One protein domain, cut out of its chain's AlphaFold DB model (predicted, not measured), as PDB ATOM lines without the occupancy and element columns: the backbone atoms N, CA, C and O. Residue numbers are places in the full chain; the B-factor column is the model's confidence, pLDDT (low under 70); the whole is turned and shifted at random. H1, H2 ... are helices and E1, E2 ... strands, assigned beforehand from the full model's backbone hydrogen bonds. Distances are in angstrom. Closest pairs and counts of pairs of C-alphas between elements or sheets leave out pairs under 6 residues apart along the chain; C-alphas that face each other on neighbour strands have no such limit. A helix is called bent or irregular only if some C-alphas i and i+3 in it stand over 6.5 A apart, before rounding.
ATOM      1  N   THR A 164     187.968 124.572 207.141       97.25
ATOM      2  CA  THR A 164     187.477 123.722 206.047       97.25
ATOM      3  C   THR A 164     186.509 124.473 205.140       97.25
ATOM      4  O   THR A 164     186.658 124.404 203.925       97.25
ATOM      5  N   ALA A 165     185.564 125.233 205.710       94.62
ATOM      6  CA  ALA A 165     184.642 126.041 204.910       94.62
ATOM      7  C   ALA A 165     185.401 127.088 204.084       94.62
ATOM      8  O   ALA A 165     185.185 127.198 202.886       94.62
ATOM      9  N   THR A 166     186.362 127.774 204.710       94.81
ATOM     10  CA  THR A 166     187.183 128.798 204.045       94.81
ATOM     11  C   THR A 166     188.012 128.219 202.899       94.81
ATOM     12  O   THR A 166     188.006 128.759 201.798       94.81
ATOM     13  N   LEU A 167     188.686 127.084 203.116       96.06
ATOM     14  CA  LEU A 167     189.450 126.414 202.059       96.06
ATOM     15  C   LEU A 167     188.545 125.910 200.927       96.06
ATOM     16  O   LEU A 167     188.925 125.999 199.765       96.06
ATOM     17  N   SER A 168     187.341 125.428 201.248       95.50
ATOM     18  CA  SER A 168     186.363 125.029 200.232       95.50
ATOM     19  C   SER A 168     185.918 126.212 199.375       95.50
ATOM     20  O   SER A 168     185.812 126.061 198.162       95.50
ATOM     21  N   THR A 169     185.675 127.378 199.980       94.81
ATOM     22  CA  THR A 169     185.329 128.597 199.240       94.81
ATOM     23  C   THR A 169     186.475 129.035 198.337       94.81
ATOM     24  O   THR A 169     186.239 129.293 197.162       94.81
ATOM     25  N   VAL A 170     187.713 129.059 198.847       93.75
ATOM     26  CA  VAL A 170     188.902 129.420 198.053       93.75
ATOM     27  C   VAL A 170     189.084 128.479 196.859       93.75
ATOM     28  O   VAL A 170     189.274 128.949 195.743       93.75
ATOM     29  N   ASN A 171     188.948 127.164 197.062       95.12
ATOM     30  CA  ASN A 171     189.062 126.172 195.986       95.12
ATOM     31  C   ASN A 171     187.951 126.284 194.926       95.12
ATOM     32  O   ASN A 171     188.111 125.773 193.822       95.12
ATOM     33  N   GLY A 172     186.821 126.907 195.267       93.00
ATOM     34  CA  GLY A 172     185.707 127.138 194.351       93.00
ATOM     35  C   GLY A 172     185.808 128.439 193.552       93.00
ATOM     36  O   GLY A 172     184.945 128.683 192.709       93.00
ATOM     37  N   LEU A 173     186.807 129.293 193.813       91.88
ATOM     38  CA  LEU A 173     186.967 130.564 193.104       91.88
ATOM     39  C   LEU A 173     187.338 130.335 191.635       91.88
ATOM     40  O   LEU A 173     188.252 129.580 191.315       91.88
ATOM     41  N   VAL A 174     186.637 131.034 190.743       89.75
ATOM     42  CA  VAL A 174     186.873 131.018 189.297       89.75
ATOM     43  C   VAL A 174     187.091 132.455 188.842       89.75
ATOM     44  O   VAL A 174     186.271 133.325 189.132       89.75
ATOM     45  N   ALA A 175     188.195 132.705 188.140       89.00
ATOM     46  CA  ALA A 175     188.460 134.001 187.529       89.00
ATOM     47  C   ALA A 175     187.676 134.130 186.213       89.00
ATOM     48  O   ALA A 175     187.773 133.274 185.334       89.00
ATOM     49  N   THR A 176     186.889 135.195 186.086       88.00
ATOM     50  CA  THR A 176     186.052 135.490 184.916       88.00
ATOM     51  C   THR A 176     185.793 136.994 184.838       88.00
ATOM     52  O   THR A 176     185.817 137.693 185.850       88.00
ATOM     53  N   GLY A 177     185.534 137.503 183.635       88.38
ATOM     54  CA  GLY A 177     185.149 138.896 183.426       88.38
ATOM     55  C   GLY A 177     186.315 139.888 183.436       88.38
ATOM     56  O   GLY A 177     187.361 139.643 182.842       88.38
ATOM     57  N   SER A 178     186.070 141.062 184.022       92.00
ATOM     58  CA  SER A 178     187.004 142.201 184.086       92.00
ATOM     59  C   SER A 178     187.589 142.357 185.494       92.00
ATOM     60  O   SER A 178     187.088 141.768 186.450       92.00
ATOM     61  N   THR A 179     188.602 143.206 185.644       95.31
ATOM     62  CA  THR A 179     189.285 143.439 186.921       95.31
ATOM     63  C   THR A 179     188.745 144.698 187.598       95.31
ATOM     64  O   THR A 179     188.881 145.799 187.066       95.31
ATOM     65  N   ASN A 180     188.149 144.549 188.784       95.56
ATOM     66  CA  ASN A 180     187.509 145.643 189.524       95.56
ATOM     67  C   ASN A 180     187.959 145.658 190.999       95.56
ATOM     68  O   ASN A 180     187.220 145.254 191.903       95.56
ATOM     69  N   VAL A 181     189.215 146.053 191.238       97.94
ATOM     70  CA  VAL A 181     189.885 145.925 192.545       97.94
ATOM     71  C   VAL A 181     189.183 146.737 193.635       97.94
ATOM     72  O   VAL A 181     189.087 146.263 194.766       97.94
ATOM     73  N   ASP A 182     188.641 147.919 193.328       97.19
ATOM     74  CA  ASP A 182     187.954 148.741 194.331       97.19
ATOM     75  C   ASP A 182     186.691 148.062 194.880       97.19
ATOM     76  O   ASP A 182     186.445 148.139 196.083       97.19
ATOM     77  N   GLN A 183     185.928 147.334 194.053       96.81
ATOM     78  CA  GLN A 183     184.795 146.540 194.542       96.81
ATOM     79  C   GLN A 183     185.264 145.371 195.409       96.81
ATOM     80  O   GLN A 183     184.638 145.093 196.433       96.81
ATOM     81  N   GLY A 184     186.388 144.733 195.065       96.94
ATOM     82  CA  GLY A 184     187.010 143.706 195.907       96.94
ATOM     83  C   GLY A 184     187.385 144.243 197.293       96.94
ATOM     84  O   GLY A 184     187.006 143.661 198.311       96.94
ATOM     85  N   VAL A 185     188.048 145.403 197.347       98.56
ATOM     86  CA  VAL A 185     188.394 146.081 198.608       98.56
ATOM     87  C   VAL A 185     187.135 146.511 199.363       98.56
ATOM     88  O   VAL A 185     187.021 146.283 200.566       98.56
ATOM     89  N   GLY A 186     186.159 147.101 198.673       98.00
ATOM     90  CA  GLY A 186     184.919 147.578 199.275       98.00
ATOM     91  C   GLY A 186     184.084 146.460 199.903       98.00
ATOM     92  O   GLY A 186     183.590 146.623 201.021       98.00
ATOM     93  N   TRP A 187     183.914 145.327 199.220       97.62
ATOM     94  CA  TRP A 187     183.192 144.175 199.767       97.62
ATOM     95  C   TRP A 187     183.990 143.442 200.846       97.62
ATOM     96  O   TRP A 187     183.410 143.040 201.855       97.62
ATOM     97  N   GLY A 188     185.315 143.343 200.702       97.88
ATOM     98  CA  GLY A 188     186.181 142.821 201.759       97.88
ATOM     99  C   GLY A 188     186.085 143.645 203.046       97.88
ATOM    100  O   GLY A 188     186.012 143.085 204.138       97.88
ATOM    101  N   TRP A 189     186.029 144.976 202.936       98.25
ATOM    102  CA  TRP A 189     185.861 145.862 204.089       98.25
ATOM    103  C   TRP A 189     184.496 145.657 204.754       98.25
ATOM    104  O   TRP A 189     184.454 145.475 205.970       98.25
ATOM    105  N   ARG A 190     183.411 145.556 203.973       97.75
ATOM    106  CA  ARG A 190     182.060 145.249 204.483       97.75
ATOM    107  C   ARG A 190     182.028 143.964 205.308       97.75
ATOM    108  O   ARG A 190     181.472 143.974 206.397       97.75
ATOM    109  N   ILE A 191     182.677 142.891 204.838       97.31
ATOM    110  CA  ILE A 191     182.784 141.615 205.574       97.31
ATOM    111  C   ILE A 191     183.543 141.779 206.900       97.31
ATOM    112  O   ILE A 191     183.200 141.138 207.892       97.31
ATOM    113  N   LEU A 192     184.594 142.603 206.918       97.38
ATOM    114  CA  LEU A 192     185.418 142.840 208.107       97.38
ATOM    115  C   LEU A 192     184.762 143.790 209.119       97.38
ATOM    116  O   LEU A 192     185.152 143.781 210.291       97.38
ATOM    117  N   SER A 193     183.830 144.634 208.681       95.94
ATOM    118  CA  SER A 193     183.096 145.594 209.511       95.94
ATOM    119  C   SER A 193     182.016 144.923 210.380       95.94
ATOM    120  O   SER A 193     181.766 143.727 210.253       95.94
ATOM    121  N   ASN A 194     181.366 145.696 211.257       95.38
ATOM    122  CA  ASN A 194     180.135 145.282 211.948       95.38
ATOM    123  C   ASN A 194     178.873 145.948 211.354       95.38
ATOM    124  O   ASN A 194     177.886 146.186 212.048       95.38
ATOM    125  N   ARG A 195     178.916 146.350 210.082       95.56
ATOM    126  CA  ARG A 195     177.820 147.077 209.434       95.56
ATOM    127  C   ARG A 195     177.113 146.173 208.435       95.56
ATOM    128  O   ARG A 195     177.684 145.232 207.885       95.56
ATOM    129  N   GLU A 196     175.833 146.444 208.206       96.06
ATOM    130  CA  GLU A 196     175.080 145.739 207.173       96.06
ATOM    131  C   GLU A 196     175.755 145.904 205.793       96.06
ATOM    132  O   GLU A 196     176.225 146.994 205.455       96.06
ATOM    133  N   PRO A 197     175.802 144.837 204.975       95.06
ATOM    134  CA  PRO A 197     174.993 143.620 205.096       95.06
ATOM    135  C   PRO A 197     175.681 142.469 205.851       95.06
ATOM    136  O   PRO A 197     175.078 141.412 206.013       95.06
ATOM    137  N   PHE A 198     176.919 142.648 206.320       95.69
ATOM    138  CA  PHE A 198     177.678 141.616 207.028       95.69
ATOM    139  C   PHE A 198     178.034 142.080 208.442       95.69
ATOM    140  O   PHE A 198     179.111 142.602 208.695       95.69
ATOM    141  N   THR A 199     177.160 141.812 209.407       95.50
ATOM    142  CA  THR A 199     177.340 142.215 210.816       95.50
ATOM    143  C   THR A 199     178.182 141.214 211.624       95.50
ATOM    144  O   THR A 199     177.951 140.994 212.810       95.50
ATOM    145  N   GLY A 200     179.078 140.483 210.954       94.12
ATOM    146  CA  GLY A 200     179.871 139.413 211.570       94.12
ATOM    147  C   GLY A 200     181.208 139.887 212.139       94.12
ATOM    148  O   GLY A 200     181.811 139.187 212.956       94.12
ATOM    149  N   GLY A 201     181.708 141.041 211.693       94.56
ATOM    150  CA  GLY A 201     182.930 141.628 212.223       94.56
ATOM    151  C   GLY A 201     182.711 142.289 213.581       94.56
ATOM    152  O   GLY A 201     181.601 142.622 213.975       94.56
ATOM    153  N   ARG A 202     183.806 142.487 214.317       94.44
ATOM    154  CA  ARG A 202     183.807 143.249 215.580       94.44
ATOM    155  C   ARG A 202     183.707 144.757 215.331       94.44
ATOM    156  O   ARG A 202     183.822 145.195 214.187       94.44
ATOM    157  N   GLU A 203     183.572 145.549 216.388       92.94
ATOM    158  CA  GLU A 203     183.633 147.014 216.299       92.94
ATOM    159  C   GLU A 203     184.937 147.512 215.651       92.94
ATOM    160  O   GLU A 203     185.954 146.807 215.614       92.94
ATOM    161  N   ALA A 204     184.888 148.707 215.061       89.56
ATOM    162  CA  ALA A 204     185.989 149.249 214.267       89.56
ATOM    163  C   ALA A 204     187.225 149.596 215.118       89.56
ATOM    164  O   ALA A 204     188.349 149.405 214.662       89.56
ATOM    165  N   ASP A 205     187.022 150.047 216.353       86.25
ATOM    166  CA  ASP A 205     188.040 150.551 217.281       86.25
ATOM    167  C   ASP A 205     188.416 149.558 218.399       86.25
ATOM    168  O   ASP A 205     189.124 149.920 219.339       86.25
ATOM    169  N   ASP A 206     187.993 148.294 218.289       88.31
ATOM    170  CA  ASP A 206     188.358 147.241 219.241       88.31
ATOM    171  C   ASP A 206     189.875 146.973 219.192       88.31
ATOM    172  O   ASP A 206     190.380 146.290 218.294       88.31
ATOM    173  N   GLU A 207     190.610 147.496 220.185       84.31
ATOM    174  CA  GLU A 207     192.063 147.318 220.326       84.31
ATOM    175  C   GLU A 207     192.478 145.839 220.400       84.31
ATOM    176  O   GLU A 207     193.620 145.532 220.068       84.31
ATOM    177  N   ASN A 208     191.571 144.922 220.755       86.50
ATOM    178  CA  ASN A 208     191.845 143.486 220.850       86.50
ATOM    179  C   ASN A 208     191.530 142.718 219.558       86.50
ATOM    180  O   ASN A 208     191.634 141.488 219.524       86.50
ATOM    181  N   ASN A 209     191.133 143.412 218.488       90.25
ATOM    182  CA  ASN A 209     190.793 142.799 217.216       90.25
ATOM    183  C   ASN A 209     191.587 143.398 216.051       90.25
ATOM    184  O   ASN A 209     191.524 144.588 215.740       90.25
ATOM    185  N   ILE A 210     192.270 142.525 215.314       91.81
ATOM    186  CA  ILE A 210     192.949 142.900 214.077       91.81
ATOM    187  C   ILE A 210     192.037 142.560 212.906       91.81
ATOM    188  O   ILE A 210     191.767 141.392 212.630       91.81
ATOM    189  N   LYS A 211     191.601 143.588 212.180       95.62
ATOM    190  CA  LYS A 211     190.985 143.437 210.861       95.62
ATOM    191  C   LYS A 211     192.098 143.459 209.821       95.62
ATOM    192  O   LYS A 211     192.857 144.426 209.766       95.62
ATOM    193  N   ALA A 212     192.210 142.407 209.021       96.50
ATOM    194  CA  ALA A 212     193.229 142.303 207.985       96.50
ATOM    195  C   ALA A 212     192.605 141.907 206.648       96.50
ATOM    196  O   ALA A 212     191.748 141.028 206.593       96.50
ATOM    197  N   MET A 213     193.070 142.548 205.580       98.25
ATOM    198  CA  MET A 213     192.677 142.275 204.205       98.25
ATOM    199  C   MET A 213     193.924 142.015 203.369       98.25
ATOM    200  O   MET A 213     194.899 142.760 203.467       98.25
ATOM    201  N   ILE A 214     193.883 140.978 202.536       98.31
ATOM    202  CA  ILE A 214     194.904 140.716 201.522       98.31
ATOM    203  C   ILE A 214     194.268 140.999 200.165       98.31
ATOM    204  O   ILE A 214     193.306 140.340 199.784       98.31
ATOM    205  N   VAL A 215     194.792 141.994 199.458       98.50
ATOM    206  CA  VAL A 215     194.367 142.371 198.109       98.50
ATOM    207  C   VAL A 215     195.404 141.837 197.134       98.50
ATOM    208  O   VAL A 215     196.578 142.178 197.234       98.50
ATOM    209  N   MET A 216     194.990 141.002 196.192       97.50
ATOM    210  CA  MET A 216     195.880 140.431 195.185       97.50
ATOM    211  C   MET A 216     195.281 140.641 193.802       97.50
ATOM    212  O   MET A 216     194.080 140.455 193.620       97.50
ATOM    213  N   THR A 217     196.109 141.031 192.840       97.31
ATOM    214  CA  THR A 217     195.708 141.150 191.437       97.31
ATOM    215  C   THR A 217     196.873 140.806 190.524       97.31
ATOM    216  O   THR A 217     198.034 140.997 190.898       97.31
ATOM    217  N   ASP A 218     196.534 140.300 189.343       95.75
ATOM    218  CA  ASP A 218     197.450 139.974 188.258       95.75
ATOM    219  C   ASP A 218     197.483 141.016 187.134       95.75
ATOM    220  O   ASP A 218     198.185 140.869 186.135       95.75
ATOM    221  N   GLY A 219     196.753 142.118 187.295       95.62
ATOM    222  CA  GLY A 219     196.652 143.098 186.238       95.62
ATOM    223  C   GLY A 219     196.107 144.444 186.667       95.62
ATOM    224  O   GLY A 219     196.055 144.825 187.835       95.62
ATOM    225  N   GLU A 220     195.748 145.203 185.647       97.06
ATOM    226  CA  GLU A 220     195.184 146.536 185.774       97.06
ATOM    227  C   GLU A 220     193.697 146.449 186.084       97.06
ATOM    228  O   GLU A 220     193.033 145.501 185.675       97.06
ATOM    229  N   ASN A 221     193.142 147.485 186.712       97.44
ATOM    230  CA  ASN A 221     191.697 147.668 186.688       97.44
ATOM    231  C   ASN A 221     191.211 147.831 185.244       97.44
ATOM    232  O   ASN A 221     191.769 148.625 184.478       97.44
ATOM    233  N   THR A 222     190.149 147.116 184.877       95.56
ATOM    234  CA  THR A 222     189.615 147.120 183.517       95.56
ATOM    235  C   THR A 222     188.114 147.361 183.477       95.56
ATOM    236  O   THR A 222     187.326 146.888 184.292       95.56
ATOM    237  N   TYR A 223     187.730 148.113 182.454       93.94
ATOM    238  CA  TYR A 223     186.376 148.242 181.951       93.94
ATOM    239  C   TYR A 223     186.513 148.364 180.436       93.94
ATOM    240  O   TYR A 223     187.399 149.085 179.967       93.94
ATOM    241  N   TYR A 224     185.706 147.646 179.660       92.44
ATOM    242  CA  TYR A 224     185.945 147.524 178.222       92.44
ATOM    243  C   TYR A 224     184.964 148.358 177.408       92.44
ATOM    244  O   TYR A 224     183.750 148.177 177.486       92.44
ATOM    245  N   GLN A 225     185.515 149.255 176.592       92.69
ATOM    246  CA  GLN A 225     184.786 149.959 175.550       92.69
ATOM    247  C   GLN A 225     184.233 148.962 174.523       92.69
ATOM    248  O   GLN A 225     184.937 148.058 174.066       92.69
ATOM    249  N   ASP A 226     182.988 149.170 174.107       89.38
ATOM    250  CA  ASP A 226     182.408 148.513 172.944       89.38
ATOM    251  C   ASP A 226     182.913 149.184 171.662       89.38
ATOM    252  O   ASP A 226     182.363 150.171 171.175       89.38
ATOM    253  N   ASN A 227     184.016 148.659 171.129       84.12
ATOM    254  CA  ASN A 227     184.594 149.097 169.860       84.12
ATOM    255  C   ASN A 227     184.021 148.348 168.643       84.12
ATOM    256  O   ASN A 227     184.382 148.664 167.510       84.12
ATOM    257  N   GLN A 228     183.151 147.359 168.860       83.94
ATOM    258  CA  GLN A 228     182.607 146.512 167.796       83.94
ATOM    259  C   GLN A 228     181.230 146.983 167.327       83.94
ATOM    260  O   GLN A 228     180.774 146.574 166.256       83.94
ATOM    261  N   ASN A 229     180.569 147.841 168.107       80.50
ATOM    262  CA  ASN A 229     179.237 148.336 167.810       80.50
ATOM    263  C   ASN A 229     179.144 149.861 167.964       80.50
ATOM    264  O   ASN A 229     178.741 150.386 168.996       80.50
ATOM    265  N   THR A 230     179.451 150.588 166.888       78.69
ATOM    266  CA  THR A 230     179.387 152.063 166.852       78.69
ATOM    267  C   THR A 230     177.974 152.627 167.032       78.69
ATOM    268  O   THR A 230     177.816 153.819 167.289       78.69
ATOM    269  N   THR A 231     176.942 151.786 166.909       81.38
ATOM    270  CA  THR A 231     175.544 152.167 167.163       81.38
ATOM    271  C   THR A 231     175.116 151.939 168.610       81.38
ATOM    272  O   THR A 231     174.085 152.476 169.019       81.38
ATOM    273  N   ASN A 232     175.909 151.195 169.392       86.00
ATOM    274  CA  ASN A 232     175.664 151.001 170.810       86.00
ATOM    275  C   ASN A 232     176.040 152.272 171.588       86.00
ATOM    276  O   ASN A 232     177.214 152.586 171.812       86.00
ATOM    277  N   LYS A 233     175.025 153.021 172.028       90.00
ATOM    278  CA  LYS A 233     175.236 154.259 172.790       90.00
ATOM    279  C   LYS A 233     175.549 154.013 174.268       90.00
ATOM    280  O   LYS A 233     175.931 154.967 174.934       90.00
ATOM    281  N   ASN A 234     175.479 152.771 174.751       91.81
ATOM    282  CA  ASN A 234     175.883 152.404 176.112       91.81
ATOM    283  C   ASN A 234     177.407 152.394 176.303       91.81
ATOM    284  O   ASN A 234     177.890 152.558 177.423       91.81
ATOM    285  N   GLN A 235     178.162 152.271 175.202       91.88
ATOM    286  CA  GLN A 235     179.630 152.331 175.128       91.88
ATOM    287  C   GLN A 235     180.386 151.172 175.794       91.88
ATOM    288  O   GLN A 235     181.595 151.078 175.592       91.88
ATOM    289  N   THR A 236     179.727 150.317 176.576       93.25
ATOM    290  CA  THR A 236     180.315 149.188 177.318       93.25
ATOM    291  C   THR A 236     179.265 148.105 177.552       93.25
ATOM    292  O   THR A 236     178.071 148.382 177.445       93.25
ATOM    293  N   ALA A 237     179.696 146.917 177.991       92.06
ATOM    294  CA  ALA A 237     178.807 146.011 178.721       92.06
ATOM    295  C   ALA A 237     178.231 146.708 179.970       92.06
ATOM    296  O   ALA A 237     178.821 147.666 180.490       92.06
ATOM    297  N   PHE A 238     177.118 146.195 180.493       94.44
ATOM    298  CA  PHE A 238     176.633 146.590 181.811       94.44
ATOM    299  C   PHE A 238     177.513 145.965 182.903       94.44
ATOM    300  O   PHE A 238     177.774 144.764 182.886       94.44
ATOM    301  N   GLY A 239     177.977 146.752 183.871       93.94
ATOM    302  CA  GLY A 239     178.873 146.286 184.934       93.94
ATOM    303  C   GLY A 239     178.522 146.888 186.289       93.94
ATOM    304  O   GLY A 239     177.443 147.444 186.470       93.94
ATOM    305  N   SER A 240     179.431 146.795 187.264       94.06
ATOM    306  CA  SER A 240     179.185 147.273 188.639       94.06
ATOM    307  C   SER A 240     178.765 148.749 188.709       94.06
ATOM    308  O   SER A 240     178.070 149.150 189.642       94.06
ATOM    309  N   TYR A 241     179.181 149.549 187.724       95.06
ATOM    310  CA  TYR A 241     178.899 150.982 187.614       95.06
ATOM    311  C   TYR A 241     177.798 151.318 186.596       95.06
ATOM    312  O   TYR A 241     177.650 152.485 186.247       95.06
ATOM    313  N   GLY A 242     177.051 150.327 186.106       95.12
ATOM    314  CA  GLY A 242     176.111 150.497 185.001       95.12
ATOM    315  C   GLY A 242     176.815 150.654 183.650       95.12
ATOM    316  O   GLY A 242     177.945 150.203 183.468       95.12
ATOM    317  N   PHE A 243     176.172 151.280 182.668       95.06
ATOM    318  CA  PHE A 243     176.823 151.594 181.392       95.06
ATOM    319  C   PHE A 243     177.754 152.803 181.528       95.06
ATOM    320  O   PHE A 243     177.423 153.774 182.202       95.06
ATOM    321  N   ALA A 244     178.888 152.833 180.822       94.31
ATOM    322  CA  ALA A 244     179.775 154.003 180.892       94.31
ATOM    323  C   ALA A 244     179.127 155.302 180.371       94.31
ATOM    324  O   ALA A 244     179.575 156.404 180.720       94.31
ATOM    325  N   ALA A 245     178.070 155.180 179.561       92.94
ATOM    326  CA  ALA A 245     177.228 156.284 179.114       92.94
ATOM    327  C   ALA A 245     176.556 157.059 180.264       92.94
ATOM    328  O   ALA A 245     176.367 158.264 180.125       92.94
ATOM    329  N   THR A 246     176.270 156.418 181.407       92.25
ATOM    330  CA  THR A 246     175.700 157.091 182.595       92.25
ATOM    331  C   THR A 246     176.754 157.844 183.407       92.25
ATOM    332  O   THR A 246     176.442 158.587 184.328       92.25
ATOM    333  N   GLU A 247     178.026 157.678 183.038       93.50
ATOM    334  CA  GLU A 247     179.196 158.312 183.642       93.50
ATOM    335  C   GLU A 247     179.490 157.945 185.097       93.50
ATOM    336  O   GLU A 247     180.497 158.410 185.627       93.50
ATOM    337  N   ARG A 248     178.702 157.064 185.716       93.25
ATOM    338  CA  ARG A 248     178.800 156.729 187.143       93.25
ATOM    339  C   ARG A 248     180.164 156.169 187.544       93.25
ATOM    340  O   ARG A 248     180.675 156.431 188.632       93.25
ATOM    341  N   ILE A 249     180.836 155.457 186.636       94.38
ATOM    342  CA  ILE A 249     182.231 155.014 186.815       94.38
ATOM    343  C   ILE A 249     183.185 156.181 187.158       94.38
ATOM    344  O   ILE A 249     184.135 155.982 187.915       94.38
ATOM    345  N   PHE A 250     182.890 157.405 186.706       93.94
ATOM    346  CA  PHE A 250     183.714 158.608 186.871       93.94
ATOM    347  C   PHE A 250     183.374 159.479 188.097       93.94
ATOM    348  O   PHE A 250     184.093 160.446 188.334       93.94
ATOM    349  N   ASP A 251     182.346 159.155 188.894       90.50
ATOM    350  CA  ASP A 251     181.827 160.008 189.991       90.50
ATOM    351  C   ASP A 251     182.873 160.513 191.005       90.50
ATOM    352  O   ASP A 251     182.669 161.542 191.646       90.50
ATOM    353  N   TYR A 252     183.987 159.794 191.171       86.81
ATOM    354  CA  TYR A 252     184.997 160.064 192.205       86.81
ATOM    355  C   TYR A 252     186.373 160.428 191.655       86.81
ATOM    356  O   TYR A 252     187.325 160.591 192.418       86.81
ATOM    357  N   SER A 253     186.509 160.536 190.337       78.06
ATOM    358  CA  SER A 253     187.791 160.824 189.711       78.06
ATOM    359  C   SER A 253     187.803 162.248 189.172       78.06
ATOM    360  O   SER A 253     187.221 162.543 188.132       78.06
ATOM    361  N   LEU A 254     188.512 163.134 189.874       71.56
ATOM    362  CA  LEU A 254     188.789 164.492 189.391       71.56
ATOM    363  C   LEU A 254     189.878 164.511 188.303       71.56
ATOM    364  O   LEU A 254     189.990 165.483 187.562       71.56
ATOM    365  N   ALA A 255     190.688 163.451 188.220       63.09
ATOM    366  CA  ALA A 255     191.861 163.367 187.351       63.09
ATOM    367  C   ALA A 255     191.595 162.648 186.016       63.09
ATOM    368  O   ALA A 255     192.387 162.775 185.085       63.09
ATOM    369  N   SER A 256     190.506 161.884 185.900       73.75
ATOM    370  CA  SER A 256     190.177 161.173 184.658       73.75
ATOM    371  C   SER A 256     189.401 162.069 183.699       73.75
ATOM    372  O   SER A 256     188.371 162.634 184.071       73.75
ATOM    373  N   GLY A 257     189.809 162.093 182.430       82.31
ATOM    374  CA  GLY A 257     188.901 162.514 181.367       82.31
ATOM    375  C   GLY A 257     187.662 161.610 181.342       82.31
ATOM    376  O   GLY A 257     187.758 160.410 181.581       82.31
ATOM    377  N   LYS A 258     186.489 162.169 181.033       88.81
ATOM    378  CA  LYS A 258     185.228 161.406 180.942       88.81
ATOM    379  C   LYS A 258     185.003 160.731 179.584       88.81
ATOM    380  O   LYS A 258     183.970 160.088 179.379       88.81
ATOM    381  N   SER A 259     185.951 160.864 178.650       92.19
ATOM    382  CA  SER A 259     185.879 160.202 177.343       92.19
ATOM    383  C   SER A 259     185.801 158.685 177.524       92.19
ATOM    384  O   SER A 259     186.543 158.112 178.321       92.19
ATOM    385  N   LYS A 260     184.904 158.048 176.772       92.69
ATOM    386  CA  LYS A 260     184.480 156.653 176.935       92.69
ATOM    387  C   LYS A 260     185.480 155.673 176.307       92.69
ATOM    388  O   LYS A 260     185.232 155.128 175.239       92.69
ATOM    389  N   ASN A 261     186.642 155.508 176.940       93.38
ATOM    390  CA  ASN A 261     187.717 154.617 176.492       93.38
ATOM    391  C   ASN A 261     188.381 153.884 177.668       93.38
ATOM    392  O   ASN A 261     188.337 154.352 178.806       93.38
ATOM    393  N   ASN A 262     189.052 152.768 177.365       94.81
ATOM    394  CA  ASN A 262     189.655 151.884 178.368       94.81
ATOM    395  C   ASN A 262     190.633 152.608 179.308       94.81
ATOM    396  O   ASN A 262     190.590 152.381 180.510       94.81
ATOM    397  N   SER A 263     191.471 153.517 178.796       94.25
ATOM    398  CA  SER A 263     192.467 154.230 179.614       94.25
ATOM    399  C   SER A 263     191.814 155.124 180.675       94.25
ATOM    400  O   SER A 263     192.220 155.120 181.843       94.25
ATOM    401  N   ASN A 264     190.760 155.847 180.295       95.38
ATOM    402  CA  ASN A 264     190.000 156.674 181.224       95.38
ATOM    403  C   ASN A 264     189.220 155.830 182.233       95.38
ATOM    404  O   ASN A 264     189.156 156.204 183.404       95.38
ATOM    405  N   TYR A 265     188.668 154.687 181.816       96.25
ATOM    406  CA  TYR A 265     187.999 153.769 182.738       96.25
ATOM    407  C   TYR A 265     188.962 153.196 183.776       96.25
ATOM    408  O   TYR A 265     188.675 153.262 184.969       96.25
ATOM    409  N   THR A 266     190.130 152.715 183.345       96.31
ATOM    410  CA  THR A 266     191.189 152.244 184.244       96.31
ATOM    411  C   THR A 266     191.592 153.334 185.232       96.31
ATOM    412  O   THR A 266     191.617 153.086 186.431       96.31
ATOM    413  N   THR A 267     191.801 154.569 184.768       96.12
ATOM    414  CA  THR A 267     192.138 155.701 185.650       96.12
ATOM    415  C   THR A 267     191.030 155.988 186.672       96.12
ATOM    416  O   THR A 267     191.314 156.269 187.836       96.12
ATOM    417  N   ALA A 268     189.762 155.904 186.261       96.44
ATOM    418  CA  ALA A 268     188.626 156.128 187.148       96.44
ATOM    419  C   ALA A 268     188.517 155.049 188.240       96.44
ATOM    420  O   ALA A 268     188.292 155.376 189.407       96.44
ATOM    421  N   ILE A 269     188.730 153.777 187.890       97.19
ATOM    422  CA  ILE A 269     188.721 152.668 188.856       97.19
ATOM    423  C   ILE A 269     189.986 152.690 189.738       97.19
ATOM    424  O   ILE A 269     189.896 152.425 190.937       97.19
ATOM    425  N   ASP A 270     191.148 153.093 189.216       97.44
ATOM    426  CA  ASP A 270     192.371 153.298 190.010       97.44
ATOM    427  C   ASP A 270     192.147 154.381 191.089       97.44
ATOM    428  O   ASP A 270     192.501 154.194 192.258       97.44
ATOM    429  N   ALA A 271     191.476 155.485 190.737       96.75
ATOM    430  CA  ALA A 271     191.095 156.526 191.694       96.75
ATOM    431  C   ALA A 271     190.137 155.990 192.773       96.75
ATOM    432  O   ALA A 271     190.367 156.203 193.966       96.75
ATOM    433  N   ARG A 272     189.105 155.234 192.371       96.94
ATOM    434  CA  ARG A 272     188.178 154.563 193.298       96.94
ATOM    435  C   ARG A 272     188.909 153.608 194.243       96.94
ATOM    436  O   ARG A 272     188.676 153.669 195.448       96.94
ATOM    437  N   THR A 273     189.842 152.810 193.719       98.00
ATOM    438  CA  THR A 273     190.675 151.867 194.487       98.00
ATOM    439  C   THR A 273     191.471 152.608 195.560       98.00
ATOM    440  O   THR A 273     191.429 152.247 196.734       98.00
ATOM    441  N   SER A 274     192.145 153.699 195.188       97.62
ATOM    442  CA  SER A 274     192.909 154.524 196.131       97.62
ATOM    443  C   SER A 274     192.033 155.086 197.263       97.62
ATOM    444  O   SER A 274     192.395 155.007 198.445       97.62
ATOM    445  N   ILE A 275     190.849 155.604 196.917       97.44
ATOM    446  CA  ILE A 275     189.909 156.188 197.881       97.44
ATOM    447  C   ILE A 275     189.344 155.115 198.819       97.44
ATOM    448  O   ILE A 275     189.385 155.302 200.034       97.44
ATOM    449  N   VAL A 276     188.865 153.978 198.300       98.19
ATOM    450  CA  VAL A 276     188.277 152.926 199.147       98.19
ATOM    451  C   VAL A 276     189.321 152.295 200.072       98.19
ATOM    452  O   VAL A 276     189.026 152.075 201.244       98.19
ATOM    453  N   CYS A 277     190.567 152.105 199.616       98.69
ATOM    454  CA  CYS A 277     191.657 151.659 200.489       98.69
ATOM    455  C   CYS A 277     191.942 152.673 201.602       98.69
ATOM    456  O   CYS A 277     192.191 152.297 202.745       98.69
ATOM    457  N   THR A 278     191.919 153.968 201.281       98.44
ATOM    458  CA  THR A 278     192.114 155.034 202.272       98.44
ATOM    459  C   THR A 278     190.987 155.042 203.302       98.44
ATOM    460  O   THR A 278     191.257 155.094 204.500       98.44
ATOM    461  N   ASN A 279     189.736 154.918 202.857       98.31
ATOM    462  CA  ASN A 279     188.570 154.874 203.737       98.31
ATOM    463  C   ASN A 279     188.593 153.642 204.654       98.31
ATOM    464  O   ASN A 279     188.425 153.797 205.860       98.31
ATOM    465  N   ALA A 280     188.900 152.455 204.119       98.50
ATOM    466  CA  ALA A 280     189.019 151.229 204.908       98.50
ATOM    467  C   ALA A 280     190.139 151.317 205.963       98.50
ATOM    468  O   ALA A 280     189.946 150.935 207.115       98.50
ATOM    469  N   LYS A 281     191.303 151.880 205.611       98.25
ATOM    470  CA  LYS A 281     192.393 152.112 206.577       98.25
ATOM    471  C   LYS A 281     192.010 153.107 207.673       98.25
ATOM    472  O   LYS A 281     192.469 152.973 208.807       98.25
ATOM    473  N   ASN A 282     191.184 154.098 207.343       97.69
ATOM    474  CA  ASN A 282     190.744 155.130 208.279       97.69
ATOM    475  C   ASN A 282     189.620 154.682 209.226       97.69
ATOM    476  O   ASN A 282     189.430 155.313 210.264       97.69
ATOM    477  N   ASP A 283     188.905 153.605 208.908       96.69
ATOM    478  CA  ASP A 283     187.796 153.099 209.715       96.69
ATOM    479  C   ASP A 283     188.286 152.370 210.970       96.69
ATOM    480  O   ASP A 283     188.692 151.213 210.902       96.69
ATOM    481  N   GLY A 284     188.255 153.054 212.118       95.38
ATOM    482  CA  GLY A 284     188.659 152.472 213.401       95.38
ATOM    483  C   GLY A 284     190.168 152.477 213.652       95.38
ATOM    484  O   GLY A 284     190.720 151.534 214.214       95.38
ATOM    485  N   ARG A 285     190.876 153.525 213.208       95.31
ATOM    486  CA  ARG A 285     192.317 153.669 213.481       95.31
ATOM    487  C   ARG A 285     192.612 153.642 214.977       95.31
ATOM    488  O   ARG A 285     191.948 154.311 215.762       95.31
ATOM    489  N   ILE A 286     193.691 152.954 215.345       92.31
ATOM    490  CA  ILE A 286     194.072 152.734 216.744       92.31
ATOM    491  C   ILE A 286     195.370 153.466 217.058       92.31
ATOM    492  O   ILE A 286     196.385 153.244 216.395       92.31
ATOM    493  N   ALA A 287     195.354 154.315 218.086       93.69
ATOM    494  CA  ALA A 287     196.552 154.996 218.563       93.69
ATOM    495  C   ALA A 287     197.535 153.987 219.167       93.69
ATOM    496  O   ALA A 287     197.207 153.249 220.097       93.69
ATOM    497  N   LEU A 288     198.762 153.960 218.652       92.62
ATOM    498  CA  LEU A 288     199.799 153.086 219.177       92.62
ATOM    499  C   LEU A 288     200.350 153.648 220.484       92.62
ATOM    500  O   LEU A 288     200.617 154.842 220.602       92.62
ATOM    501  N   LYS A 289     200.555 152.762 221.457       92.25
ATOM    502  CA  LYS A 289     201.101 153.086 222.778       92.25
ATOM    503  C   LYS A 289     202.462 152.408 222.973       92.25
ATOM    504  O   LYS A 289     202.738 151.370 222.354       92.25
ATOM    505  N   ASP A 290     203.319 153.013 223.788       89.94
ATOM    506  CA  ASP A 290     204.558 152.409 224.278       89.94
ATOM    507  C   ASP A 290     204.277 151.352 225.365       89.94
ATOM    508  O   ASP A 290     203.129 151.107 225.742       89.94
ATOM    509  N   SER A 291     205.328 150.716 225.889       88.25
ATOM    510  CA  SER A 291     205.207 149.686 226.933       88.25
ATOM    511  C   SER A 291     204.661 150.200 228.271       88.25
ATOM    512  O   SER A 291     204.342 149.396 229.142       88.25
ATOM    513  N   LYS A 292     204.550 151.520 228.451       90.88
ATOM    514  CA  LYS A 292     203.977 152.172 229.636       90.88
ATOM    515  C   LYS A 292     202.557 152.686 229.378       90.88
ATOM    516  O   LYS A 292     202.004 153.381 230.223       90.88
ATOM    517  N   GLY A 293     201.975 152.374 228.216       89.44
ATOM    518  CA  GLY A 293     200.639 152.819 227.827       89.44
ATOM    519  C   GLY A 293     200.576 154.271 227.344       89.44
ATOM    520  O   GLY A 293     199.482 154.776 227.094       89.44
ATOM    521  N   LYS A 294     201.715 154.958 227.177       92.81
ATOM    522  CA  LYS A 294     201.741 156.329 226.660       92.81
ATOM    523  C   LYS A 294     201.621 156.311 225.140       92.81
ATOM    524  O   LYS A 294     202.302 155.535 224.476       92.81
ATOM    525  N   ALA A 295     200.789 157.189 224.582       93.25
ATOM    526  CA  ALA A 295     200.658 157.334 223.136       93.25
ATOM    527  C   ALA A 295     202.013 157.643 222.474       93.25
ATOM    528  O   ALA A 295     202.750 158.529 222.917       93.25
ATOM    529  N   LEU A 296     202.319 156.916 221.401       95.12
ATOM    530  CA  LEU A 296     203.428 157.216 220.508       95.12
ATOM    531  C   LEU A 296     203.067 158.444 219.672       95.12
ATOM    532  O   LEU A 296     201.961 158.545 219.143       95.12
ATOM    533  N   VAL A 297     204.013 159.369 219.552       95.19
ATOM    534  CA  VAL A 297     203.859 160.617 218.801       95.19
ATOM    535  C   VAL A 297     205.091 160.791 217.920       95.19
ATOM    536  O   VAL A 297     206.213 160.593 218.391       95.19
ATOM    537  N   ASP A 298     204.881 161.149 216.657       92.38
ATOM    538  CA  ASP A 298     205.933 161.549 215.723       92.38
ATOM    539  C   ASP A 298     205.691 162.978 215.197       92.38
ATOM    540  O   ASP A 298     204.842 163.709 215.713       92.38
ATOM    541  N   GLY A 299     206.455 163.407 214.187       86.12
ATOM    542  CA  GLY A 299     206.328 164.748 213.598       86.12
ATOM    543  C   GLY A 299     204.951 165.066 212.991       86.12
ATOM    544  O   GLY A 299     204.680 166.229 212.710       86.12
ATOM    545  N   SER A 300     204.087 164.063 212.807       87.19
ATOM    546  CA  SER A 300     202.726 164.184 212.267       87.19
ATOM    547  C   SER A 300     201.638 164.074 213.346       87.19
ATOM    548  O   SER A 300     200.453 164.131 213.022       87.19
ATOM    549  N   GLY A 301     202.015 163.924 214.622       92.25
ATOM    550  CA  GLY A 301     201.093 163.759 215.747       92.25
ATOM    551  C   GLY A 301     201.020 162.314 216.258       92.25
ATOM    552  O   GLY A 301     202.013 161.586 216.179       92.25
ATOM    553  N   PRO A 302     199.886 161.892 216.855       94.44
ATOM    554  CA  PRO A 302     199.716 160.529 217.347       94.44
ATOM    555  C   PRO A 302     199.937 159.493 216.243       94.44
ATOM    556  O   PRO A 302     199.326 159.558 215.175       94.44
ATOM    557  N   VAL A 303     200.789 158.507 216.516       95.38
ATOM    558  CA  VAL A 303     201.025 157.396 215.595       95.38
ATOM    559  C   VAL A 303     199.826 156.461 215.658       95.38
ATOM    560  O   VAL A 303     199.537 155.885 216.707       95.38
ATOM    561  N   MET A 304     199.155 156.260 214.526       94.00
ATOM    562  CA  MET A 304     197.989 155.382 214.454       94.00
ATOM    563  C   MET A 304     198.253 154.178 213.549       94.00
ATOM    564  O   MET A 304     198.759 154.330 212.433       94.00
ATOM    565  N   ARG A 305     197.826 153.001 214.003       93.38
ATOM    566  CA  ARG A 305     197.610 151.817 213.169       93.38
ATOM    567  C   ARG A 305     196.338 152.008 212.347       93.38
ATOM    568  O   ARG A 305     195.346 152.525 212.863       93.38
ATOM    569  N   ASP A 306     196.364 151.562 211.098       96.31
ATOM    570  CA  ASP A 306     195.169 151.501 210.254       96.31
ATOM    571  C   ASP A 306     194.125 150.566 210.881       96.31
ATOM    572  O   ASP A 306     194.480 149.529 211.450       96.31
ATOM    573  N   GLY A 307     192.844 150.926 210.797       96.12
ATOM    574  CA  GLY A 307     191.769 150.117 211.370       96.12
ATOM    575  C   GLY A 307     191.621 148.783 210.642       96.12
ATOM    576  O   GLY A 307     191.713 147.718 211.264       96.12
ATOM    577  N   VAL A 308     191.553 148.832 209.307       97.50
ATOM    578  CA  VAL A 308     191.790 147.675 208.435       97.50
ATOM    579  C   VAL A 308     193.248 147.663 207.971       97.50
ATOM    580  O   VAL A 308     193.683 148.540 207.228       97.50
ATOM    581  N   MET A 309     194.000 146.640 208.379       97.06
ATOM    582  CA  MET A 309     195.361 146.395 207.897       97.06
ATOM    583  C   MET A 309     195.309 145.809 206.487       97.06
ATOM    584  O   MET A 309     194.837 144.685 206.307       97.06
ATOM    585  N   ILE A 310     195.806 146.543 205.493       98.62
ATOM    586  CA  ILE A 310     195.782 146.103 204.094       98.62
ATOM    587  C   ILE A 310     197.168 145.626 203.664       98.62
ATOM    588  O   ILE A 310     198.134 146.392 203.651       98.62
ATOM    589  N   TYR A 311     197.232 144.362 203.263       98.75
ATOM    590  CA  TYR A 311     198.347 143.742 202.562       98.75
ATOM    591  C   TYR A 311     198.014 143.709 201.074       98.75
ATOM    592  O   TYR A 311     196.885 143.386 200.713       98.75
ATOM    593  N   THR A 312     198.970 144.020 200.204       98.81
ATOM    594  CA  THR A 312     198.733 144.008 198.754       98.81
ATOM    595  C   THR A 312     199.790 143.209 198.011       98.81
ATOM    596  O   THR A 312     200.980 143.395 198.272       98.81
ATOM    597  N   ILE A 313     199.368 142.400 197.044       98.75
ATOM    598  CA  ILE A 313     200.232 141.588 196.192       98.75
ATOM    599  C   ILE A 313     199.950 141.933 194.722       98.75
ATOM    600  O   ILE A 313     198.855 141.682 194.222       98.75
ATOM    601  N   ALA A 314     200.943 142.505 194.042       98.38
ATOM    602  CA  ALA A 314     201.005 142.591 192.583       98.38
ATOM    603  C   ALA A 314     201.645 141.299 192.063       98.38
ATOM    604  O   ALA A 314     202.844 141.099 192.275       98.38
ATOM    605  N   PHE A 315     200.866 140.423 191.431       98.19
ATOM    606  CA  PHE A 315     201.342 139.132 190.936       98.19
ATOM    607  C   PHE A 315     201.462 139.144 189.412       98.19
ATOM    608  O   PHE A 315     200.489 139.411 188.742       98.19
ATOM    609  N   ASP A 316     202.632 138.879 188.844       97.06
ATOM    610  CA  ASP A 316     202.825 138.751 187.388       97.06
ATOM    611  C   ASP A 316     202.259 139.922 186.544       97.06
ATOM    612  O   ASP A 316     201.735 139.754 185.446       97.06
ATOM    613  N   ILE A 317     202.356 141.151 187.071       97.56
ATOM    614  CA  ILE A 317     201.806 142.334 186.395       97.56
ATOM    615  C   ILE A 317     202.553 142.602 185.074       97.56
ATOM    616  O   ILE A 317     203.785 142.744 185.099       97.56
ATOM    617  N   PRO A 318     201.841 142.814 183.946       96.12
ATOM    618  CA  PRO A 318     202.456 143.172 182.671       96.12
ATOM    619  C   PRO A 318     203.383 144.391 182.764       96.12
ATOM    620  O   PRO A 318     203.043 145.421 183.351       96.12
ATOM    621  N   LEU A 319     204.552 144.319 182.115       96.00
ATOM    622  CA  LEU A 319     205.583 145.369 182.190       96.00
ATOM    623  C   LEU A 319     205.075 146.766 181.796       96.00
ATOM    624  O   LEU A 319     205.521 147.761 182.364       96.00
ATOM    625  N   THR A 320     204.134 146.846 180.853       96.50
ATOM    626  CA  THR A 320     203.557 148.106 180.355       96.50
ATOM    627  C   THR A 320     202.782 148.881 181.414       96.50
ATOM    628  O   THR A 320     202.664 150.100 181.316       96.50
ATOM    629  N   SER A 321     202.260 148.194 182.426       97.00
ATOM    630  CA  SER A 321     201.424 148.783 183.472       97.00
ATOM    631  C   SER A 321     201.941 148.563 184.883       97.00
ATOM    632  O   SER A 321     201.453 149.204 185.818       97.00
ATOM    633  N   LYS A 322     202.997 147.757 185.032       97.38
ATOM    634  CA  LYS A 322     203.641 147.429 186.301       97.38
ATOM    635  C   LYS A 322     203.900 148.638 187.188       97.38
ATOM    636  O   LYS A 322     203.479 148.644 188.335       97.38
ATOM    637  N   ALA A 323     204.524 149.694 186.664       98.06
ATOM    638  CA  ALA A 323     204.824 150.881 187.467       98.06
ATOM    639  C   ALA A 323     203.559 151.547 188.046       98.06
ATOM    640  O   ALA A 323     203.572 152.005 189.189       98.06
ATOM    641  N   ARG A 324     202.460 151.582 187.278       97.31
ATOM    642  CA  ARG A 324     201.190 152.184 187.705       97.31
ATOM    643  C   ARG A 324     200.472 151.306 188.730       97.31
ATOM    644  O   ARG A 324     200.054 151.814 189.766       97.31
ATOM    645  N   VAL A 325     200.372 150.003 188.464       98.38
ATOM    646  CA  VAL A 325     199.721 149.037 189.365       98.38
ATOM    647  C   VAL A 325     200.497 148.902 190.676       98.38
ATOM    648  O   VAL A 325     199.898 148.989 191.747       98.38
ATOM    649  N   ASP A 326     201.828 148.794 190.620       98.44
ATOM    650  CA  ASP A 326     202.681 148.738 191.811       98.44
ATOM    651  C   ASP A 326     202.511 150.007 192.658       98.44
ATOM    652  O   ASP A 326     202.383 149.925 193.880       98.44
ATOM    653  N   ALA A 327     202.459 151.190 192.033       98.31
ATOM    654  CA  ALA A 327     202.218 152.445 192.743       98.31
ATOM    655  C   ALA A 327     200.827 152.484 193.400       98.31
ATOM    656  O   ALA A 327     200.717 152.886 194.562       98.31
ATOM    657  N   LEU A 328     199.783 152.035 192.695       98.56
ATOM    658  CA  LEU A 328     198.418 151.966 193.218       98.56
ATOM    659  C   LEU A 328     198.322 151.023 194.425       98.56
ATOM    660  O   LEU A 328     197.862 151.429 195.495       98.56
ATOM    661  N   LEU A 329     198.798 149.783 194.285       98.75
ATOM    662  CA  LEU A 329     198.753 148.783 195.352       98.75
ATOM    663  C   LEU A 329     199.642 149.180 196.533       98.75
ATOM    664  O   LEU A 329     199.209 149.102 197.681       98.75
ATOM    665  N   LYS A 330     200.837 149.727 196.285       98.44
ATOM    666  CA  LYS A 330     201.681 150.285 197.349       98.44
ATOM    667  C   LYS A 330     201.017 151.480 198.039       98.44
ATOM    668  O   LYS A 330     201.215 151.682 199.237       98.44
ATOM    669  N   GLY A 331     200.222 152.285 197.337       98.25
ATOM    670  CA  GLY A 331     199.384 153.331 197.930       98.25
ATOM    671  C   GLY A 331     198.309 152.756 198.859       98.25
ATOM    672  O   GLY A 331     198.162 153.213 200.000       98.25
ATOM    673  N   CYS A 332     197.631 151.706 198.394       98.56
ATOM    674  CA  CYS A 332     196.593 150.985 199.123       98.56
ATOM    675  C   CYS A 332     197.136 150.310 200.398       98.56
ATOM    676  O   CYS A 332     196.545 150.487 201.464       98.56
ATOM    677  N   ALA A 333     198.302 149.658 200.332       98.75
ATOM    678  CA  ALA A 333     198.915 148.942 201.451       98.75
ATOM    679  C   ALA A 333     199.129 149.797 202.713       98.75
ATOM    680  O   ALA A 333     199.497 150.983 202.651       98.75
ATOM    681  N   SER A 334     198.949 149.147 203.862       98.19
ATOM    682  CA  SER A 334     199.279 149.667 205.189       98.19
ATOM    683  C   SER A 334     200.788 149.693 205.425       98.19
ATOM    684  O   SER A 334     201.556 148.933 204.826       98.19
ATOM    685  N   TYR A 335     201.226 150.570 206.327       97.00
ATOM    686  CA  TYR A 335     202.611 150.584 206.800       97.00
ATOM    687  C   TYR A 335     202.905 149.382 207.700       97.00
ATOM    688  O   TYR A 335     202.035 148.919 208.440       97.00
ATOM    689  N   LYS A 336     204.156 148.908 207.672       95.56
ATOM    690  CA  LYS A 336     204.630 147.865 208.586       95.56
ATOM    691  C   LYS A 336     204.553 148.361 210.026       95.56
ATOM    692  O   LYS A 336     205.017 149.457 210.335       95.56
ATOM    693  N   LEU A 337     203.986 147.549 210.921       91.75
ATOM    694  CA  LEU A 337     203.753 147.966 212.310       91.75
ATOM    695  C   LEU A 337     205.059 148.276 213.061       91.75
ATOM    696  O   LEU A 337     205.093 149.186 213.888       91.75
ATOM    697  N   THR A 338     206.136 147.548 212.756       91.44
ATOM    698  CA  THR A 338     207.485 147.805 213.288       91.44
ATOM    699  C   THR A 338     207.966 149.206 212.936       91.44
ATOM    700  O   THR A 338     208.423 149.942 213.805       91.44
ATOM    701  N   ASP A 339     207.782 149.596 211.680       94.75
ATOM    702  CA  ASP A 339     208.275 150.856 211.140       94.75
ATOM    703  C   ASP A 339     207.388 152.017 211.589       94.75
ATOM    704  O   ASP A 339     207.883 153.116 211.820       94.75
ATOM    705  N   LEU A 340     206.079 151.787 211.772       93.25
ATOM    706  CA  LEU A 340     205.183 152.756 212.410       93.25
ATOM    707  C   LEU A 340     205.645 153.094 213.829       93.25
ATOM    708  O   LEU A 340     205.678 154.273 214.174       93.25
ATOM    709  N   ARG A 341     206.036 152.086 214.620       93.00
ATOM    710  CA  ARG A 341     206.503 152.270 216.004       93.00
ATOM    711  C   ARG A 341     207.866 152.958 216.106       93.00
ATOM    712  O   ARG A 341     208.146 153.549 217.148       93.00
ATOM    713  N   ASP A 342     208.688 152.917 215.059       93.88
ATOM    714  CA  ASP A 342     209.909 153.720 214.993       93.88
ATOM    715  C   ASP A 342     209.571 155.177 214.634       93.88
ATOM    716  O   ASP A 342     209.390 155.549 213.470       93.88
ATOM    717  N   THR A 343     209.464 156.019 215.663       93.06
ATOM    718  CA  THR A 343     209.133 157.447 215.530       93.06
ATOM    719  C   THR A 343     210.278 158.290 214.964       93.06
ATOM    720  O   THR A 343     210.077 159.471 214.689       93.06
ATOM    721  N   LYS A 344     211.472 157.710 214.761       92.88
ATOM    722  CA  LYS A 344     212.609 158.387 214.118       92.88
ATOM    723  C   LYS A 344     212.582 158.241 212.597       92.88
ATOM    724  O   LYS A 344     213.169 159.069 211.905       92.88
ATOM    725  N   LEU A 345     211.920 157.206 212.072       93.62
ATOM    726  CA  LEU A 345     211.755 157.017 210.632       93.62
ATOM    727  C   LEU A 345     210.719 157.990 210.072       93.62
ATOM    728  O   LEU A 345     209.582 158.052 210.543       93.62
ATOM    729  N   SER A 346     211.080 158.692 208.996       92.06
ATOM    730  CA  SER A 346     210.105 159.457 208.217       92.06
ATOM    731  C   SER A 346     209.138 158.522 207.480       92.06
ATOM    732  O   SER A 346     209.492 157.403 207.107       92.06
ATOM    733  N   TYR A 347     207.921 158.987 207.190       91.06
ATOM    734  CA  TYR A 347     206.919 158.202 206.452       91.06
ATOM    735  C   TYR A 347     207.367 157.759 205.048       91.06
ATOM    736  O   TYR A 347     206.853 156.767 204.534       91.06
ATOM    737  N   ALA A 348     208.333 158.456 204.443       91.69
ATOM    738  CA  ALA A 348     208.945 158.060 203.176       91.69
ATOM    739  C   ALA A 348     209.883 156.844 203.318       91.69
ATOM    740  O   ALA A 348     210.084 156.112 202.353       91.69
ATOM    741  N   GLN A 349     210.447 156.627 204.511       94.25
ATOM    742  CA  GLN A 349     211.349 155.513 204.825       94.25
ATOM    743  C   GLN A 349     210.614 154.295 205.399       94.25
ATOM    744  O   GLN A 349     211.143 153.189 205.335       94.25
ATOM    745  N   LYS A 350     209.410 154.481 205.959       95.25
ATOM    746  CA  LYS A 350     208.610 153.384 206.522       95.25
ATOM    747  C   LYS A 350     208.185 152.412 205.417       95.25
ATOM    748  O   LYS A 350     207.582 152.800 204.413       95.25
ATOM    749  N   GLY A 351     208.462 151.130 205.626       96.56
ATOM    750  CA  GLY A 351     208.037 150.052 204.752       96.56
ATOM    751  C   GLY A 351     206.521 149.871 204.763       96.56
ATOM    752  O   GLY A 351     205.833 150.172 205.740       96.56
ATOM    753  N   LYS A 352     205.995 149.330 203.665       97.94
ATOM    754  CA  LYS A 352     204.587 148.953 203.527       97.94
ATOM    755  C   LYS A 352     204.437 147.453 203.319       97.94
ATOM    756  O   LYS A 352     205.369 146.801 202.848       97.94
ATOM    757  N   TYR A 353     203.258 146.929 203.632       98.19
ATOM    758  CA  TYR A 353     202.841 145.560 203.323       98.19
ATOM    759  C   TYR A 353     202.482 145.393 201.837       98.19
ATOM    760  O   TYR A 353     201.397 144.940 201.483       98.19
ATOM    761  N   PHE A 354     203.395 145.821 200.965       98.56
ATOM    762  CA  PHE A 354     203.297 145.688 199.518       98.56
ATOM    763  C   PHE A 354     204.319 144.665 199.036       98.56
ATOM    764  O   PHE A 354     205.500 144.754 199.380       98.56
ATOM    765  N   TYR A 355     203.853 143.739 198.208       98.56
ATOM    766  CA  TYR A 355     204.646 142.677 197.616       98.56
ATOM    767  C   TYR A 355     204.462 142.720 196.103       98.56
ATOM    768  O   TYR A 355     203.339 142.795 195.610       98.56
ATOM    769  N   SER A 356     205.570 142.665 195.373       97.75
ATOM    770  CA  SER A 356     205.582 142.438 193.930       97.75
ATOM    771  C   SER A 356     206.177 141.056 193.711       97.75
ATOM    772  O   SER A 356     207.339 140.853 194.053       97.75
ATOM    773  N   ALA A 357     205.396 140.143 193.150       97.81
ATOM    774  CA  ALA A 357     205.803 138.779 192.849       97.81
ATOM    775  C   ALA A 357     205.659 138.525 191.348       97.81
ATOM    776  O   ALA A 357     204.646 138.882 190.763       97.81
ATOM    777  N   SER A 358     206.656 137.908 190.726       96.31
ATOM    778  CA  SER A 358     206.675 137.621 189.278       96.31
ATOM    779  C   SER A 358     206.568 136.123 188.979       96.31
ATOM    780  O   SER A 358     206.663 135.702 187.834       96.31
ATOM    781  N   ASN A 359     206.479 135.295 190.021       96.38
ATOM    782  CA  ASN A 359     206.410 133.843 189.927       96.38
ATOM    783  C   ASN A 359     205.853 133.241 191.227       96.38
ATOM    784  O   ASN A 359     205.739 133.921 192.250       96.38
ATOM    785  N   GLU A 360     205.534 131.949 191.177       96.56
ATOM    786  CA  GLU A 360     204.966 131.181 192.291       96.56
ATOM    787  C   GLU A 360     205.813 131.261 193.569       96.56
ATOM    788  O   GLU A 360     205.288 131.551 194.638       96.56
ATOM    789  N   LYS A 361     207.139 131.116 193.469       98.00
ATOM    790  CA  LYS A 361     208.039 131.161 194.634       98.00
ATOM    791  C   LYS A 361     208.010 132.519 195.344       98.00
ATOM    792  O   LYS A 361     208.053 132.595 196.576       98.00
ATOM    793  N   GLU A 362     207.973 133.609 194.584       98.12
ATOM    794  CA  GLU A 362     207.841 134.958 195.142       98.12
ATOM    795  C   GLU A 362     206.458 135.176 195.767       98.12
ATOM    796  O   GLU A 362     206.357 135.810 196.818       98.12
ATOM    797  N   LEU A 363     205.409 134.602 195.170       97.69
ATOM    798  CA  LEU A 363     204.052 134.647 195.710       97.69
ATOM    799  C   LEU A 363     203.947 133.890 197.044       97.69
ATOM    800  O   LEU A 363     203.431 134.430 198.024       97.69
ATOM    801  N   GLU A 364     204.503 132.681 197.121       97.75
ATOM    802  CA  GLU A 364     204.607 131.906 198.364       97.75
ATOM    803  C   GLU A 364     205.385 132.669 199.441       97.75
ATOM    804  O   GLU A 364     204.980 132.715 200.606       97.75
ATOM    805  N   SER A 365     206.482 133.326 199.049       98.00
ATOM    806  CA  SER A 365     207.287 134.150 199.956       98.00
ATOM    807  C   SER A 365     206.489 135.338 200.504       98.00
ATOM    808  O   SER A 365     206.582 135.636 201.697       98.00
ATOM    809  N   ALA A 366     205.662 135.982 199.672       98.12
ATOM    810  CA  ALA A 366     204.767 137.054 200.102       98.12
ATOM    811  C   ALA A 366     203.741 136.550 201.128       98.12
ATOM    812  O   ALA A 366     203.631 137.120 202.214       98.12
ATOM    813  N   PHE A 367     203.040 135.446 200.848       97.62
ATOM    814  CA  PHE A 367     202.078 134.870 201.796       97.62
ATOM    815  C   PHE A 367     202.731 134.400 203.103       97.62
ATOM    816  O   PHE A 367     202.140 134.564 204.174       97.62
ATOM    817  N   SER A 368     203.956 133.875 203.042       97.31
ATOM    818  CA  SER A 368     204.734 133.496 204.225       97.31
ATOM    819  C   SER A 368     205.055 134.707 205.114       97.31
ATOM    820  O   SER A 368     204.813 134.665 206.325       97.31
ATOM    821  N   ASP A 369     205.504 135.829 204.533       96.12
ATOM    822  CA  ASP A 369     205.757 137.068 205.287       96.12
ATOM    823  C   ASP A 369     204.465 137.654 205.882       96.12
ATOM    824  O   ASP A 369     204.443 138.060 207.049       96.12
ATOM    825  N   ILE A 370     203.355 137.626 205.133       96.25
ATOM    826  CA  ILE A 370     202.035 138.048 205.631       96.25
ATOM    827  C   ILE A 370     201.627 137.202 206.845       96.25
ATOM    828  O   ILE A 370     201.250 137.751 207.886       96.25
ATOM    829  N   MET A 371     201.746 135.875 206.755       93.69
ATOM    830  CA  MET A 371     201.419 134.958 207.852       93.69
ATOM    831  C   MET A 371     202.291 135.216 209.087       93.69
ATOM    832  O   MET A 371     201.778 135.274 210.212       93.69
ATOM    833  N   ALA A 372     203.596 135.415 208.895       92.81
ATOM    834  CA  ALA A 372     204.518 135.749 209.974       92.81
ATOM    835  C   ALA A 372     204.159 137.096 210.624       92.81
ATOM    836  O   ALA A 372     204.176 137.215 211.853       92.81
ATOM    837  N   SER A 373     203.785 138.100 209.825       92.06
ATOM    838  CA  SER A 373     203.344 139.406 210.319       92.06
ATOM    839  C   SER A 373     202.067 139.301 211.152       92.06
ATOM    840  O   SER A 373     202.023 139.844 212.255       92.06
ATOM    841  N   LEU A 374     201.034 138.614 210.656       90.31
ATOM    842  CA  LEU A 374     199.764 138.441 211.371       90.31
ATOM    843  C   LEU A 374     199.959 137.683 212.690       90.31
ATOM    844  O   LEU A 374     199.409 138.073 213.720       90.31
ATOM    845  N   SER A 375     200.808 136.651 212.684       87.38
ATOM    846  CA  SER A 375     201.123 135.858 213.879       87.38
ATOM    847  C   SER A 375     201.793 136.695 214.968       87.38
ATOM    848  O   SER A 375     201.415 136.604 216.134       87.38
ATOM    849  N   LYS A 376     202.748 137.560 214.599       82.81
ATOM    850  CA  LYS A 376     203.420 138.463 215.549       82.81
ATOM    851  C   LYS A 376     202.454 139.464 216.177       82.81
ATOM    852  O   LYS A 376     202.561 139.734 217.368       82.81
ATOM    853  N   MET A 377     201.509 139.996 215.402       77.19
ATOM    854  CA  MET A 377     200.544 140.962 215.930       77.19
ATOM    855  C   MET A 377     199.559 140.325 216.915       77.19
ATOM    856  O   MET A 377     199.189 140.970 217.885       77.19
ATOM    857  N   ARG A 378     199.207 139.044 216.740       66.44
ATOM    858  CA  ARG A 378     198.369 138.303 217.698       66.44
ATOM    859  C   ARG A 378     199.028 138.118 219.074       66.44
ATOM    860  O   ARG A 378     198.317 137.971 220.057       66.44
ATOM    861  N   ILE A 379     200.360 138.085 219.136       55.16
ATOM    862  CA  ILE A 379     201.131 137.839 220.370       55.16
ATOM    863  C   ILE A 379     201.434 139.150 221.124       55.16
ATOM    864  O   ILE A 379     201.762 139.120 222.303       55.16
ATOM    865  N   ALA A 380     201.339 140.303 220.457       53.25
ATOM    866  CA  ALA A 380     201.712 141.607 221.012       53.25
ATOM    867  C   ALA A 380     200.589 142.313 221.809       53.25
ATOM    868  O   ALA A 380     200.734 143.503 222.099       53.25
ATOM    869  N   HIS A 381     199.502 141.600 222.125       43.38
ATOM    870  CA  HIS A 381     198.375 142.062 222.939       43.38
ATOM    871  C   HIS A 381     198.356 141.371 224.299       43.38
ATOM    872  O   HIS A 381     198.568 140.135 224.326       43.38
TER     873      HIS A 381
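This is residues 164 to 381 of the 381 residues of an uncharacterized protein of Aureimonas sp. Leaf454 (UniProt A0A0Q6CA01). A small sheet of three parallel strands lies between helices, with H2 and H4 over one face and H6 over the other, while the long H3 packs on H2 and H4. Long loops, among them residues 218 to 261 at one end and 283 to 307 at the other, draw the body out lengthwise, and residues 164 to 176, with H1, stick out from it. The printed part has 218 residues, with six named helices and three named strands in the order H1 H2 E1 H3 E2 H4 H5 E3 H6; it is mostly helix by its named elements, which hold 99 residues, under half. The sheet's order is E1, E2, E3. The whole is compact, with a radius of gyration of the C-alphas of 19.1 A, and elongated, spanning 69 by 42 by 38 A.

H1, residues 164 to 171, touches no helix. H2, residues 181 to 192, touches H3, residues 262 to 282, at a shallow tilt of 23 degrees, the same way; their closest C-alphas, of Asp 182 and Thr 273, are 4.1 A apart. E1, residues 211 to 217, is parallel to E2, residues 308 to 315, with N 213 and O 309 at 2.9 A, within hydrogen-bond range. E2 is parallel to E3, residues 354 to 357, with N 355 and O 312 at 2.9 A. H2 is on this sheet at a height over the sheet of 8.8 A, and H3 only grazes it with residues 277 to 282. H4, residues 319 to 332, touches H3 with residues 328 to 332 alone; the closest C-alphas, of Cys 277 and Cys 332, are 5.2 A apart. H4 lies over E2 and E3 at a height of 8.9 A. H6, residues 360 to 379, is on the opposite face from H4 at a height of 9.9 A, in three layers, helices on both faces of a sheet. H5, residues 337 to 341, is not on the sheet and touches no helix. E1, H3, E2 and E2, H4, H5, E3 are strand-helix-strand units, parallel neighbour strands joined through helices, each with a right-handed crossover. In H1, H2, H3 and H5 every O i to N i+4 pair is within hydrogen-bond range; H4 has 8 of 10 and H6 15 of 16.

H1 begins at C-alpha 164, (187.477, 123.722, 206.047). H2 is 16.5 A long, E1 20.1 A, H3 30.1 A and E2 21.7 A, from first to last C-alpha. H4, 20.0 A, is irregular: C-alphas 320 and 323 are 7.7 A apart. H6, 29.1 A, ends at C-alpha 379, (201.131, 137.839, 220.370).

The C-alphas farthest apart, of Thr 231 and Lys 292, are 68.6 A apart. The printed part has no cut. The links H2 to E1, E1 to H3, H3 to E2 and H5 to E3 are long. The mean pLDDT of the printed part is 93.2; residue 255 and residues 378 to 381 are under 70.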